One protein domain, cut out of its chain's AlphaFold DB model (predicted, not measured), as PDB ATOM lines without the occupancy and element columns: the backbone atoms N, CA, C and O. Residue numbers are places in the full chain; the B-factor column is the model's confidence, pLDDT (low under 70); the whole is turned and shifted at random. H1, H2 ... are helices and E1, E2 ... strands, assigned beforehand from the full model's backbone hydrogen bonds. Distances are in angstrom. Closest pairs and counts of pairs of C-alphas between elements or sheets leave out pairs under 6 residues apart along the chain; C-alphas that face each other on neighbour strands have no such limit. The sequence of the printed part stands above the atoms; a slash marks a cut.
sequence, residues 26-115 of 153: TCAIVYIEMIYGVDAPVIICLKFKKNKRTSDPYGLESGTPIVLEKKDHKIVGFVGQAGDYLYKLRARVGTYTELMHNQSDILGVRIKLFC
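What this domain is: This is residues 26 to 115 of the 153 residues of the protein "Jacalin-type lectin domain-containing protein" of Brassica oleracea var. oleracea (UniProt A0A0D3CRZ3). Two antiparallel sheets form a sandwich, E2 E1 E3 face to face with the hairpin E4 and E5; their strands cross at 14 degrees, their planes at 39. Short H1 lies at one end, and residues 107 to 115 fold back. Of class mostly strand, the 90 printed residues include E1 to E5, then H1. It is compact, radius of gyration of the C-alphas 13.9 A, and only just elongated, 46 by 23 by 19 A.

Where its parts are: E1, residues 26 to 33, 23.6 A, begins at C-alpha 26 (38.186, 13.600, -91.429). E2, residues 42 to 50, 23.7 A, bends by 51 degrees at residue 45. E3 is residues 64 to 69, 16.1 A; E4, 74 to 82, 23.2 A; E5, 86 to 94, 23.3 A. H1, residues 103 to 106, 6.2 A, ends at C-alpha 106 (38.282, 23.764, -84.593).

How they stand to each other: Within hydrogen-bond range are N 29 and O 47 of E1 and E2, N 30 and O 66 of E1 and E3, and N 79 and O 90 of E4 and E5, each 2.8 A. The closest C-alphas of E2 and E5, Val 42 and Tyr 87, are 4.6 A apart; of E4 and H1, Val 76 and Ile 106, 5.6 A. H1 is too short for an O i to N i+4 pair.

The domain as a whole: The printed part has no cut. The E2 to E3 link is long. Residues 83 to 84 and 96 to 115 have pLDDT under 70.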
ATOM      1  N   THR A  26      37.439  14.070 -90.255       86.06
ATOM      2  CA  THR A  26      38.186  13.600 -91.429       86.06
ATOM      3  C   THR A  26      37.326  13.635 -92.683       86.06
ATOM      4  O   THR A  26      37.829  13.907 -93.768       86.06
ATOM      5  N   CYS A  27      36.026  13.396 -92.528       87.62
ATOM      6  CA  CYS A  27      35.093  13.301 -93.635       87.62
ATOM      7  C   CYS A  27      33.689  13.726 -93.183       87.62
ATOM      8  O   CYS A  27      33.291  13.502 -92.037       87.62
ATOM      9  N   ALA A  28      32.942  14.355 -94.084       88.44
ATOM     10  CA  ALA A  28      31.526  14.640 -93.908       88.44
ATOM     11  C   ALA A  28      30.742  14.021 -95.065       88.44
ATOM     12  O   ALA A  28      31.031  14.283 -96.226       88.44
ATOM     13  N   ILE A  29      29.747  13.207 -94.750       90.00
ATOM     14  CA  ILE A  29      28.825  12.611 -95.708       90.00
ATOM     15  C   ILE A  29      27.550  13.449 -95.689       90.00
ATOM     16  O   ILE A  29      27.018  13.768 -94.626       90.00
ATOM     17  N   VAL A  30      27.087  13.827 -96.872       89.19
ATOM     18  CA  VAL A  30      25.937  14.699 -97.085       89.19
ATOM     19  C   VAL A  30      24.910  13.967 -97.921       89.19
ATOM     20  O   VAL A  30      25.249  13.454 -98.977       89.19
ATOM     21  N   TYR A  31      23.660  13.958 -97.486       86.19
ATOM     22  CA  TYR A  31      22.560  13.368 -98.234       86.19
ATOM     23  C   TYR A  31      21.705  14.474 -98.833       86.19
ATOM     24  O   TYR A  31      21.240  15.359 -98.107       86.19
ATOM     25  N   ILE A  32      21.530  14.431-100.153       87.94
ATOM     26  CA  ILE A  32      20.709  15.392-100.890       87.94
ATOM     27  C   ILE A  32      19.459  14.734-101.463       87.94
ATOM     28  O   ILE A  32      19.505  13.610-101.970       87.94
ATOM     29  N   GLU A  33      18.356  15.473-101.426       86.38
ATOM     30  CA  GLU A  33      17.072  15.032-101.961       86.38
ATOM     31  C   GLU A  33      16.266  16.216-102.523       86.38
ATOM     32  O   GLU A  33      16.411  17.360-102.083       86.38
ATOM     33  N   MET A  34      15.429  15.942-103.529       83.19
ATOM     34  CA  MET A  34      14.459  16.899-104.067       83.19
ATOM     35  C   MET A  34      13.149  16.768-103.289       83.19
ATOM     36  O   MET A  34      12.471  15.749-103.391       83.19
ATOM     37  N   ILE A  35      12.776  17.800-102.534       78.06
ATOM     38  CA  ILE A  35      11.496  17.839-101.816       78.06
ATOM     39  C   ILE A  35      10.421  18.435-102.730       78.06
ATOM     40  O   ILE A  35      10.648  19.452-103.384       78.06
ATOM     41  N   TYR A  36       9.227  17.837-102.741       76.50
ATOM     42  CA  TYR A  36       8.081  18.388-103.467       76.50
ATOM     43  C   TYR A  36       7.740  19.803-102.972       76.50
ATOM     44  O   TYR A  36       7.567  20.026-101.774       76.50
ATOM     45  N   GLY A  37       7.639  20.760-103.897       78.06
ATOM     46  CA  GLY A  37       7.406  22.172-103.573       78.06
ATOM     47  C   GLY A  37       8.668  22.974-103.235       78.06
ATOM     48  O   GLY A  37       8.549  24.129-102.834       78.06
ATOM     49  N   VAL A  38       9.866  22.397-103.399       77.50
ATOM     50  CA  VAL A  38      11.143  23.121-103.329       77.50
ATOM     51  C   VAL A  38      11.834  23.055-104.691       77.50
ATOM     52  O   VAL A  38      12.123  21.975-105.197       77.50
ATOM     53  N   ASP A  39      12.152  24.215-105.264       85.38
ATOM     54  CA  ASP A  39      12.701  24.323-106.628       85.38
ATOM     55  C   ASP A  39      14.164  23.853-106.768       85.38
ATOM     56  O   ASP A  39      14.739  23.885-107.855       85.38
ATOM     57  N   ALA A  40      14.802  23.442-105.671       82.31
ATOM     58  CA  ALA A  40      16.208  23.060-105.633       82.31
ATOM     59  C   ALA A  40      16.449  21.883-104.677       82.31
ATOM     60  O   ALA A  40      15.748  21.767-103.667       82.31
ATOM     61  N   PRO A  41      17.474  21.047-104.941       83.81
ATOM     62  CA  PRO A  41      17.839  19.966-104.040       83.81
ATOM     63  C   PRO A  41      18.292  20.540-102.704       83.81
ATOM     64  O   PRO A  41      19.006  21.548-102.641       83.81
ATOM     65  N   VAL A  42      17.883  19.873-101.635       82.25
ATOM     66  CA  VAL A  42      18.217  20.257-100.269       82.25
ATOM     67  C   VAL A  42      19.000  19.151 -99.589       82.25
ATOM     68  O   VAL A  42      18.863  17.970 -99.902       82.25
ATOM     69  N   ILE A  43      19.832  19.552 -98.640       82.44
ATOM     70  CA  ILE A  43      20.558  18.654 -97.759       82.44
ATOM     71  C   ILE A  43      19.605  18.228 -96.645       82.44
ATOM     72  O   ILE A  43      19.134  19.068 -95.875       82.44
ATOM     73  N   ILE A  44      19.341  16.927 -96.568       80.94
ATOM     74  CA  ILE A  44      18.387  16.335 -95.620       80.94
ATOM     75  C   ILE A  44      19.055  15.538 -94.502       80.94
ATOM     76  O   ILE A  44      18.429  15.291 -93.471       80.94
ATOM     77  N   CYS A  45      20.322  15.158 -94.685       83.75
ATOM     78  CA  CYS A  45      21.124  14.544 -93.640       83.75
ATOM     79  C   CYS A  45      22.603  14.902 -93.772       83.75
ATOM     80  O   CYS A  45      23.145  15.024 -94.876       83.75
ATOM     81  N   LEU A  46      23.252  15.069 -92.623       83.31
ATOM     82  CA  LEU A  46      24.700  15.172 -92.501       83.31
ATOM     83  C   LEU A  46      25.208  14.108 -91.536       83.31
ATOM     84  O   LEU A  46      24.636  13.892 -90.475       83.31
ATOM     85  N   LYS A  47      26.320  13.472 -91.883       85.31
ATOM     86  CA  LYS A  47      26.989  12.486 -91.038       85.31
ATOM     87  C   LYS A  47      28.479  12.757 -91.040       85.31
ATOM     88  O   LYS A  47      29.086  12.893 -92.098       85.31
ATOM     89  N   PHE A  48      29.091  12.837 -89.869       86.00
ATOM     90  CA  PHE A  48      30.503  13.170 -89.749       86.00
ATOM     91  C   PHE A  48      31.303  11.940 -89.361       86.00
ATOM     92  O   PHE A  48      31.035  11.286 -88.355       86.00
ATOM     93  N   LYS A  49      32.349  11.658 -90.129       89.44
ATOM     94  CA  LYS A  49      33.377  10.708 -89.737       89.44
ATOM     95  C   LYS A  49      34.515  11.480 -89.086       89.44
ATOM     96  O   LYS A  49      35.090  12.407 -89.662       89.44
ATOM     97  N   LYS A  50      34.809  11.111 -87.848       85.88
ATOM     98  CA  LYS A  50      35.910  11.654 -87.061       85.88
ATOM     99  C   LYS A  50      37.038  10.621 -87.037       85.88
ATOM    100  O   LYS A  50      36.839   9.464 -87.402       85.88
ATOM    101  N   ASN A  51      38.224  11.023 -86.588       85.62
ATOM    102  CA  ASN A  51      39.349  10.090 -86.433       85.62
ATOM    103  C   ASN A  51      39.021   8.925 -85.471       85.62
ATOM    104  O   ASN A  51      39.380   7.783 -85.730       85.62
ATOM    105  N   LYS A  52      38.313   9.212 -84.369       86.06
ATOM    106  CA  LYS A  52      38.039   8.227 -83.307       86.06
ATOM    107  C   LYS A  52      36.713   7.476 -83.473       86.06
ATOM    108  O   LYS A  52      36.619   6.323 -83.075       86.06
ATOM    109  N   ARG A  53      35.683   8.125 -84.024       85.12
ATOM    110  CA  ARG A  53      34.321   7.576 -84.163       85.12
ATOM    111  C   ARG A  53      33.583   8.209 -85.336       85.12
ATOM    112  O   ARG A  53      33.969   9.264 -85.838       85.12
ATOM    113  N   THR A  54      32.476   7.599 -85.720       86.56
ATOM    114  CA  THR A  54      31.504   8.188 -86.647       86.56
ATOM    115  C   THR A  54      30.346   8.754 -85.832       86.56
ATOM    116  O   THR A  54      29.953   8.142 -84.843       86.56
ATOM    117  N   SER A  55      29.844   9.933 -86.197       80.94
ATOM    118  CA  SER A  55      28.650  10.499 -85.569       80.94
ATOM    119  C   SER A  55      27.396   9.770 -86.028       80.94
ATOM    120  O   SER A  55      27.358   9.198 -87.124       80.94
ATOM    121  N   ASP A  56      26.347   9.894 -85.226       81.50
ATOM    122  CA  ASP A  56      24.999   9.596 -85.681       81.50
ATOM    123  C   ASP A  56      24.613  10.525 -86.849       81.50
ATOM    124  O   ASP A  56      25.204  11.607 -87.016       81.50
ATOM    125  N   PRO A  57      23.699  10.074 -87.721       81.69
ATOM    126  CA  PRO A  57      23.182  10.901 -88.796       81.69
ATOM    127  C   PRO A  57      22.305  12.023 -88.236       81.69
ATOM    128  O   PRO A  57      21.352  11.791 -87.500       81.69
ATOM    129  N   TYR A  58      22.604  13.248 -88.649       77.50
ATOM    130  CA  TYR A  58      21.816  14.431 -88.341       77.50
ATOM    131  C   TYR A  58      20.763  14.628 -89.431       77.50
ATOM    132  O   TYR A  58      21.020  15.304 -90.429       77.50
ATOM    133  N   GLY A  59      19.592  14.019 -89.259       76.19
ATOM    134  CA  GLY A  59      18.493  14.054 -90.226       76.19
ATOM    135  C   GLY A  59      18.104  12.662 -90.719       76.19
ATOM    136  O   GLY A  59      18.235  11.684 -89.990       76.19
ATOM    137  N   LEU A  60      17.602  12.572 -91.954       77.19
ATOM    138  CA  LEU A  60      17.170  11.309 -92.560       77.19
ATOM    139  C   LEU A  60      18.176  10.849 -93.622       77.19
ATOM    140  O   LEU A  60      18.388  11.556 -94.605       77.19
ATOM    141  N   GLU A  61      18.785   9.672 -93.445       83.38
ATOM    142  CA  GLU A  61      19.672   9.035 -94.440       83.38
ATOM    143  C   GLU A  61      18.868   8.528 -95.658       83.38
ATOM    144  O   GLU A  61      18.757   7.329 -95.901       83.38
ATOM    145  N   SER A  62      18.280   9.457 -96.412       78.81
ATOM    146  CA  SER A  62      17.543   9.229 -97.657       78.81
ATOM    147  C   SER A  62      18.220   9.968 -98.816       78.81
ATOM    148  O   SER A  62      19.045  10.857 -98.611       78.81
ATOM    149  N   GLY A  63      17.911   9.588-100.051       83.25
ATOM    150  CA  GLY A  63      18.448  10.249-101.238       83.25
ATOM    151  C   GLY A  63      19.904   9.890-101.559       83.25
ATOM    152  O   GLY A  63      20.375   8.784-101.294       83.25
ATOM    153  N   THR A  64      20.608  10.821-102.211       86.12
ATOM    154  CA  THR A  64      21.942  10.563-102.783       86.12
ATOM    155  C   THR A  64      23.048  11.014-101.826       86.12
ATOM    156  O   THR A  64      23.105  12.207-101.508       86.12
ATOM    157  N   PRO A  65      23.954  10.114-101.390       91.25
ATOM    158  CA  PRO A  65      25.083  10.480-100.546       91.25
ATOM    159  C   PRO A  65      26.215  11.120-101.362       91.25
ATOM    160  O   PRO A  65      26.602  10.641-102.427       91.25
ATOM    161  N   ILE A  66      26.797  12.177-100.812       90.81
ATOM    162  CA  ILE A  66      27.961  12.894-101.323       90.81
ATOM    163  C   ILE A  66      29.005  12.929-100.215       90.81
ATOM    164  O   ILE A  66      28.727  13.355 -99.094       90.81
ATOM    165  N   VAL A  67      30.223  12.504-100.532       91.94
ATOM    166  CA  VAL A  67      31.327  12.454 -99.572       91.94
ATOM    167  C   VAL A  67      32.198  13.699 -99.727       91.94
ATOM    168  O   VAL A  67      32.749  13.965-100.792       91.94
ATOM    169  N   LEU A  68      32.324  14.467 -98.648       88.00
ATOM    170  CA  LEU A  68      33.222  15.609 -98.525       88.00
ATOM    171  C   LEU A  68      34.450  15.181 -97.726       88.00
ATOM    172  O   LEU A  68      34.453  15.201 -96.494       88.00
ATOM    173  N   GLU A  69      35.509  14.816 -98.437       87.81
ATOM    174  CA  GLU A  69      36.797  14.484 -97.845       87.81
ATOM    175  C   GLU A  69      37.947  14.968 -98.725       87.81
ATOM    176  O   GLU A  69      37.803  15.170 -99.933       87.81
ATOM    177  N   LYS A  70      39.108  15.173 -98.107       86.31
ATOM    178  CA  LYS A  70      40.348  15.444 -98.826       86.31
ATOM    179  C   LYS A  70      41.476  14.682 -98.154       86.31
ATOM    180  O   LYS A  70      41.695  14.830 -96.952       86.31
ATOM    181  N   LYS A  71      42.194  13.881 -98.942       82.38
ATOM    182  CA  LYS A  71      43.311  13.061 -98.463       82.38
ATOM    183  C   LYS A  71      44.347  13.928 -97.739       82.38
ATOM    184  O   LYS A  71      44.677  15.008 -98.222       82.38
ATOM    185  N   ASP A  72      44.825  13.464 -96.587       80.62
ATOM    186  CA  ASP A  72      45.844  14.114 -95.743       80.62
ATOM    187  C   ASP A  72      45.469  15.507 -95.203       80.62
ATOM    188  O   ASP A  72      46.323  16.255 -94.727       80.62
ATOM    189  N   HIS A  73      44.184  15.862 -95.241       83.19
ATOM    190  CA  HIS A  73      43.674  17.110 -94.681       83.19
ATOM    191  C   HIS A  73      42.595  16.825 -93.638       83.19
ATOM    192  O   HIS A  73      41.954  15.773 -93.646       83.19
ATOM    193  N   LYS A  74      42.370  17.793 -92.750       83.00
ATOM    194  CA  LYS A  74      41.248  17.765 -91.808       83.00
ATOM    195  C   LYS A  74      40.258  18.866 -92.138       83.00
ATOM    196  O   LYS A  74      40.639  19.914 -92.663       83.00
ATOM    197  N   ILE A  75      38.986  18.629 -91.843       82.12
ATOM    198  CA  ILE A  75      37.950  19.638 -92.040       82.12
ATOM    199  C   ILE A  75      37.983  20.591 -90.844       82.12
ATOM    200  O   ILE A  75      37.893  20.161 -89.697       82.12
ATOM    201  N   VAL A  76      38.151  21.881 -91.124       76.44
ATOM    202  CA  VAL A  76      38.341  22.941 -90.114       76.44
ATOM    203  C   VAL A  76      37.125  23.845 -89.980       76.44
ATOM    204  O   VAL A  76      37.016  24.620 -89.041       76.44
ATOM    205  N   GLY A  77      36.198  23.755 -90.927       74.75
ATOM    206  CA  GLY A  77      34.972  24.527 -90.914       74.75
ATOM    207  C   GLY A  77      34.141  24.265 -92.153       74.75
ATOM    208  O   GLY A  77      34.539  23.518 -93.047       74.75
ATOM    209  N   PHE A  78      32.980  24.904 -92.217       77.44
ATOM    210  CA  PHE A  78      32.056  24.759 -93.329       77.44
ATOM    211  C   PHE A  78      31.526  26.123 -93.749       77.44
ATOM    212  O   PHE A  78      31.374  27.030 -92.935       77.44
ATOM    213  N   VAL A  79      31.260  26.263 -95.040       78.38
ATOM    214  CA  VAL A  79      30.601  27.427 -95.630       78.38
ATOM    215  C   VAL A  79      29.405  26.917 -96.403       78.38
ATOM    216  O   VAL A  79      29.541  25.995 -97.203       78.38
ATOM    217  N   GLY A  80      28.237  27.503 -96.180       76.62
ATOM    218  CA  GLY A  80      27.010  27.025 -96.796       76.62
ATOM    219  C   GLY A  80      26.025  28.130 -97.132       76.62
ATOM    220  O   GLY A  80      26.215  29.289 -96.769       76.62
ATOM    221  N   GLN A  81      24.972  27.735 -97.843       78.00
ATOM    222  CA  GLN A  81      23.797  28.551 -98.119       78.00
ATOM    223  C   GLN A  81      22.597  27.888 -97.446       78.00
ATOM    224  O   GLN A  81      22.255  26.749 -97.775       78.00
ATOM    225  N   ALA A  82      21.972  28.606 -96.518       72.75
ATOM    226  CA  ALA A  82      20.821  28.143 -95.756       72.75
ATOM    227  C   ALA A  82      19.696  29.188 -95.793       72.75
ATOM    228  O   ALA A  82      19.962  30.390 -95.787       72.75
ATOM    229  N   GLY A  83      18.454  28.711 -95.822       69.62
ATOM    230  CA  GLY A  83      17.228  29.497 -95.692       69.62
ATOM    231  C   GLY A  83      16.241  28.746 -94.802       69.62
ATOM    232  O   GLY A  83      16.551  28.448 -93.648       69.62
ATOM    233  N   ASP A  84      15.083  28.382 -95.358       69.00
ATOM    234  CA  ASP A  84      14.173  27.410 -94.733       69.00
ATOM    235  C   ASP A  84      14.754  25.987 -94.692       69.00
ATOM    236  O   ASP A  84      14.374  25.201 -93.824       69.00
ATOM    237  N   TYR A  85      15.677  25.690 -95.612       72.81
ATOM    238  CA  TYR A  85      16.424  24.439 -95.733       72.81
ATOM    239  C   TYR A  85      17.919  24.732 -95.931       72.81
ATOM    240  O   TYR A  85      18.311  25.861 -96.250       72.81
ATOM    241  N   LEU A  86      18.766  23.715 -95.759       74.50
ATOM    242  CA  LEU A  86      20.185  23.785 -96.102       74.50
ATOM    243  C   LEU A  86      20.361  23.376 -97.570       74.50
ATOM    244  O   LEU A  86      20.146  22.222 -97.917       74.50
ATOM    245  N   TYR A  87      20.750  24.306 -98.440       79.81
ATOM    246  CA  TYR A  87      20.833  24.047 -99.886       79.81
ATOM    247  C   TYR A  87      22.237  23.663-100.333       79.81
ATOM    248  O   TYR A  87      22.424  22.844-101.227       79.81
ATOM    249  N   LYS A  88      23.250  24.302 -99.745       82.12
ATOM    250  CA  LYS A  88      24.647  24.107-100.142       82.12
ATOM    251  C   LYS A  88      25.522  24.034 -98.915       82.12
ATOM    252  O   LYS A  88      25.381  24.849 -98.004       82.12
ATOM    253  N   LEU A  89      26.480  23.118 -98.950       81.81
ATOM    254  CA  LEU A  89      27.509  22.982 -97.936       81.81
ATOM    255  C   LEU A  89      28.854  22.714 -98.607       81.81
ATOM    256  O   LEU A  89      28.969  21.875 -99.496       81.81
ATOM    257  N   ARG A  90      29.879  23.438 -98.171       81.31
ATOM    258  CA  ARG A  90      31.263  23.290 -98.608       81.31
ATOM    259  C   ARG A  90      32.151  23.139 -97.385       81.31
ATOM    260  O   ARG A  90      32.136  24.000 -96.508       81.31
ATOM    261  N   ALA A  91      32.958  22.086 -97.354       82.75
ATOM    262  CA  ALA A  91      33.974  21.900 -96.328       82.75
ATOM    263  C   ALA A  91      35.192  22.799 -96.606       82.75
ATOM    264  O   ALA A  91      35.709  22.838 -97.724       82.75
ATOM    265  N   ARG A  92      35.663  23.517 -95.583       80.44
ATOM    266  CA  ARG A  92      36.995  24.126 -95.554       80.44
ATOM    267  C   ARG A  92      37.954  23.117 -94.947       80.44
ATOM    268  O   ARG A  92      37.708  22.597 -93.861       80.44
ATOM    269  N   VAL A  93      39.041  22.858 -95.652       82.75
ATOM    270  CA  VAL A  93      40.070  21.905 -95.247       82.75
ATOM    271  C   VAL A  93      41.337  22.661 -94.887       82.75
ATOM    272  O   VAL A  93      41.700  23.604 -95.583       82.75
ATOM    273  N   GLY A  94      41.990  22.246 -93.809       77.56
ATOM    274  CA  GLY A  94      43.290  22.764 -93.399       77.56
ATOM    275  C   GLY A  94      44.314  21.636 -93.326       77.56
ATOM    276  O   GLY A  94      43.963  20.467 -93.123       77.56
ATOM    277  N   THR A  95      45.582  21.988 -93.497       70.31
ATOM    278  CA  THR A  95      46.712  21.074 -93.309       70.31
ATOM    279  C   THR A  95      47.088  20.998 -91.829       70.31
ATOM    280  O   THR A  95      46.857  21.928 -91.055       70.31
ATOM    281  N   TYR A  96      47.683  19.882 -91.399       59.34
ATOM    282  CA  TYR A  96      48.072  19.685 -89.997       59.34
ATOM    283  C   TYR A  96      49.000  20.790 -89.453       59.34
ATOM    284  O   TYR A  96      48.930  21.088 -88.262       59.34
ATOM    285  N   THR A  97      49.800  21.426 -90.314       53.25
ATOM    286  CA  THR A  97      50.766  22.476 -89.960       53.25
ATOM    287  C   THR A  97      50.114  23.793 -89.531       53.25
ATOM    288  O   THR A  97      50.559  24.393 -88.558       53.25
ATOM    289  N   GLU A  98      49.026  24.226 -90.174       51.84
ATOM    290  CA  GLU A  98      48.311  25.467 -89.808       51.84
ATOM    291  C   GLU A  98      47.503  25.319 -88.510       51.84
ATOM    292  O   GLU A  98      47.195  26.284 -87.812       51.84
ATOM    293  N   LEU A  99      47.176  24.081 -88.149       50.06
ATOM    294  CA  LEU A  99      46.198  23.782 -87.107       50.06
ATOM    295  C   LEU A  99      46.820  23.503 -85.742       50.06
ATOM    296  O   LEU A  99      46.084  23.330 -84.774       50.06
ATOM    297  N   MET A 100      48.150  23.477 -85.666       44.81
ATOM    298  CA  MET A 100      48.878  23.547 -84.400       44.81
ATOM    299  C   MET A 100      49.009  24.987 -83.878       44.81
ATOM    300  O   MET A 100      49.363  25.167 -82.719       44.81
ATOM    301  N   HIS A 101      48.672  26.006 -84.682       46.12
ATOM    302  CA  HIS A 101      48.750  27.415 -84.278       46.12
ATOM    303  C   HIS A 101      47.385  28.048 -83.923       46.12
ATOM    304  O   HIS A 101      47.358  29.094 -83.280       46.12
ATOM    305  N   ASN A 102      46.264  27.403 -84.287       40.94
ATOM    306  CA  ASN A 102      44.888  27.878 -84.057       40.94
ATOM    307  C   ASN A 102      43.976  26.752 -83.525       40.94
ATOM    308  O   ASN A 102      42.986  26.350 -84.140       40.94
ATOM    309  N   GLN A 103      44.311  26.217 -82.346       39.12
ATOM    310  CA  GLN A 103      43.515  25.190 -81.653       39.12
ATOM    311  C   GLN A 103      42.066  25.657 -81.364       39.12
ATOM    312  O   GLN A 103      41.149  24.843 -81.272       39.12
ATOM    313  N   SER A 104      41.856  26.971 -81.262       38.84
ATOM    314  CA  SER A 104      40.585  27.647 -80.973       38.84
ATOM    315  C   SER A 104      39.582  27.667 -82.136       38.84
ATOM    316  O   SER A 104      38.392  27.837 -81.880       38.84
ATOM    317  N   ASP A 105      40.009  27.455 -83.388       39.09
ATOM    318  CA  ASP A 105      39.111  27.541 -84.556       39.09
ATOM    319  C   ASP A 105      38.348  26.235 -84.833       39.09
ATOM    320  O   ASP A 105      37.268  26.245 -85.423       39.09
ATOM    321  N   ILE A 106      38.874  25.096 -84.370       40.50
ATOM    322  CA  ILE A 106      38.282  23.764 -84.593       40.50
ATOM    323  C   ILE A 106      37.163  23.477 -83.573       40.50
ATOM    324  O   ILE A 106      36.252  22.693 -83.838       40.50
ATOM    325  N   LEU A 107      37.200  24.152 -82.419       34.12
ATOM    326  CA  LEU A 107      36.265  23.992 -81.299       34.12
ATOM    327  C   LEU A 107      34.881  24.628 -81.538       34.12
ATOM    328  O   LEU A 107      34.002  24.512 -80.689       34.12
ATOM    329  N   GLY A 108      34.670  25.298 -82.674       32.62
ATOM    330  CA  GLY A 108      33.491  26.137 -82.915       32.62
ATOM    331  C   GLY A 108      32.658  25.782 -84.144       32.62
ATOM    332  O   GLY A 108      31.879  26.624 -84.592       32.62
ATOM    333  N   VAL A 109      32.797  24.585 -84.721       36.34
ATOM    334  CA  VAL A 109      31.961  24.162 -85.857       36.34
ATOM    335  C   VAL A 109      30.581  23.729 -85.350       36.34
ATOM    336  O   VAL A 109      30.237  22.552 -85.299       36.34
ATOM    337  N   ARG A 110      29.770  24.713 -84.954       39.12
ATOM    338  CA  ARG A 110      28.353  24.530 -84.628       39.12
ATOM    339  C   ARG A 110      27.551  24.417 -85.919       39.12
ATOM    340  O   ARG A 110      27.020  25.406 -86.418       39.12
ATOM    341  N   ILE A 111      27.471  23.214 -86.482       40.53
ATOM    342  CA  ILE A 111      26.518  22.942 -87.562       40.53
ATOM    343  C   ILE A 111      25.189  22.600 -86.910       40.53
ATOM    344  O   ILE A 111      24.989  21.493 -86.424       40.53
ATOM    345  N   LYS A 112      24.281  23.573 -86.899       40.91
ATOM    346  CA  LYS A 112      22.888  23.349 -86.523       40.91
ATOM    347  C   LYS A 112      22.155  22.843 -87.758       40.91
ATOM    348  O   LYS A 112      21.818  23.623 -88.648       40.91
ATOM    349  N   LEU A 113      21.980  21.530 -87.848       39.94
ATOM    350  CA  LEU A 113      21.127  20.938 -88.869       39.94
ATOM    351  C   LEU A 113      19.673  21.072 -88.450       39.94
ATOM    352  O   LEU A 113      19.239  20.501 -87.455       39.94
ATOM    353  N   PHE A 114      18.918  21.835 -89.230       46.03
ATOM    354  CA  PHE A 114      17.482  21.964 -89.050       46.03
ATOM    355  C   PHE A 114      16.785  20.924 -89.919       46.03
ATOM    356  O   PHE A 114      16.664  21.087 -91.132       46.03
ATOM    357  N   CYS A 115      16.310  19.849 -89.293       38.09
ATOM    358  CA  CYS A 115      15.435  18.896 -89.955       38.09
ATOM    359  C   CYS A 115      13.985  19.399 -89.855       38.09
ATOM    360  O   CYS A 115      13.310  19.180 -88.854       38.09
TER     361      CYS A 115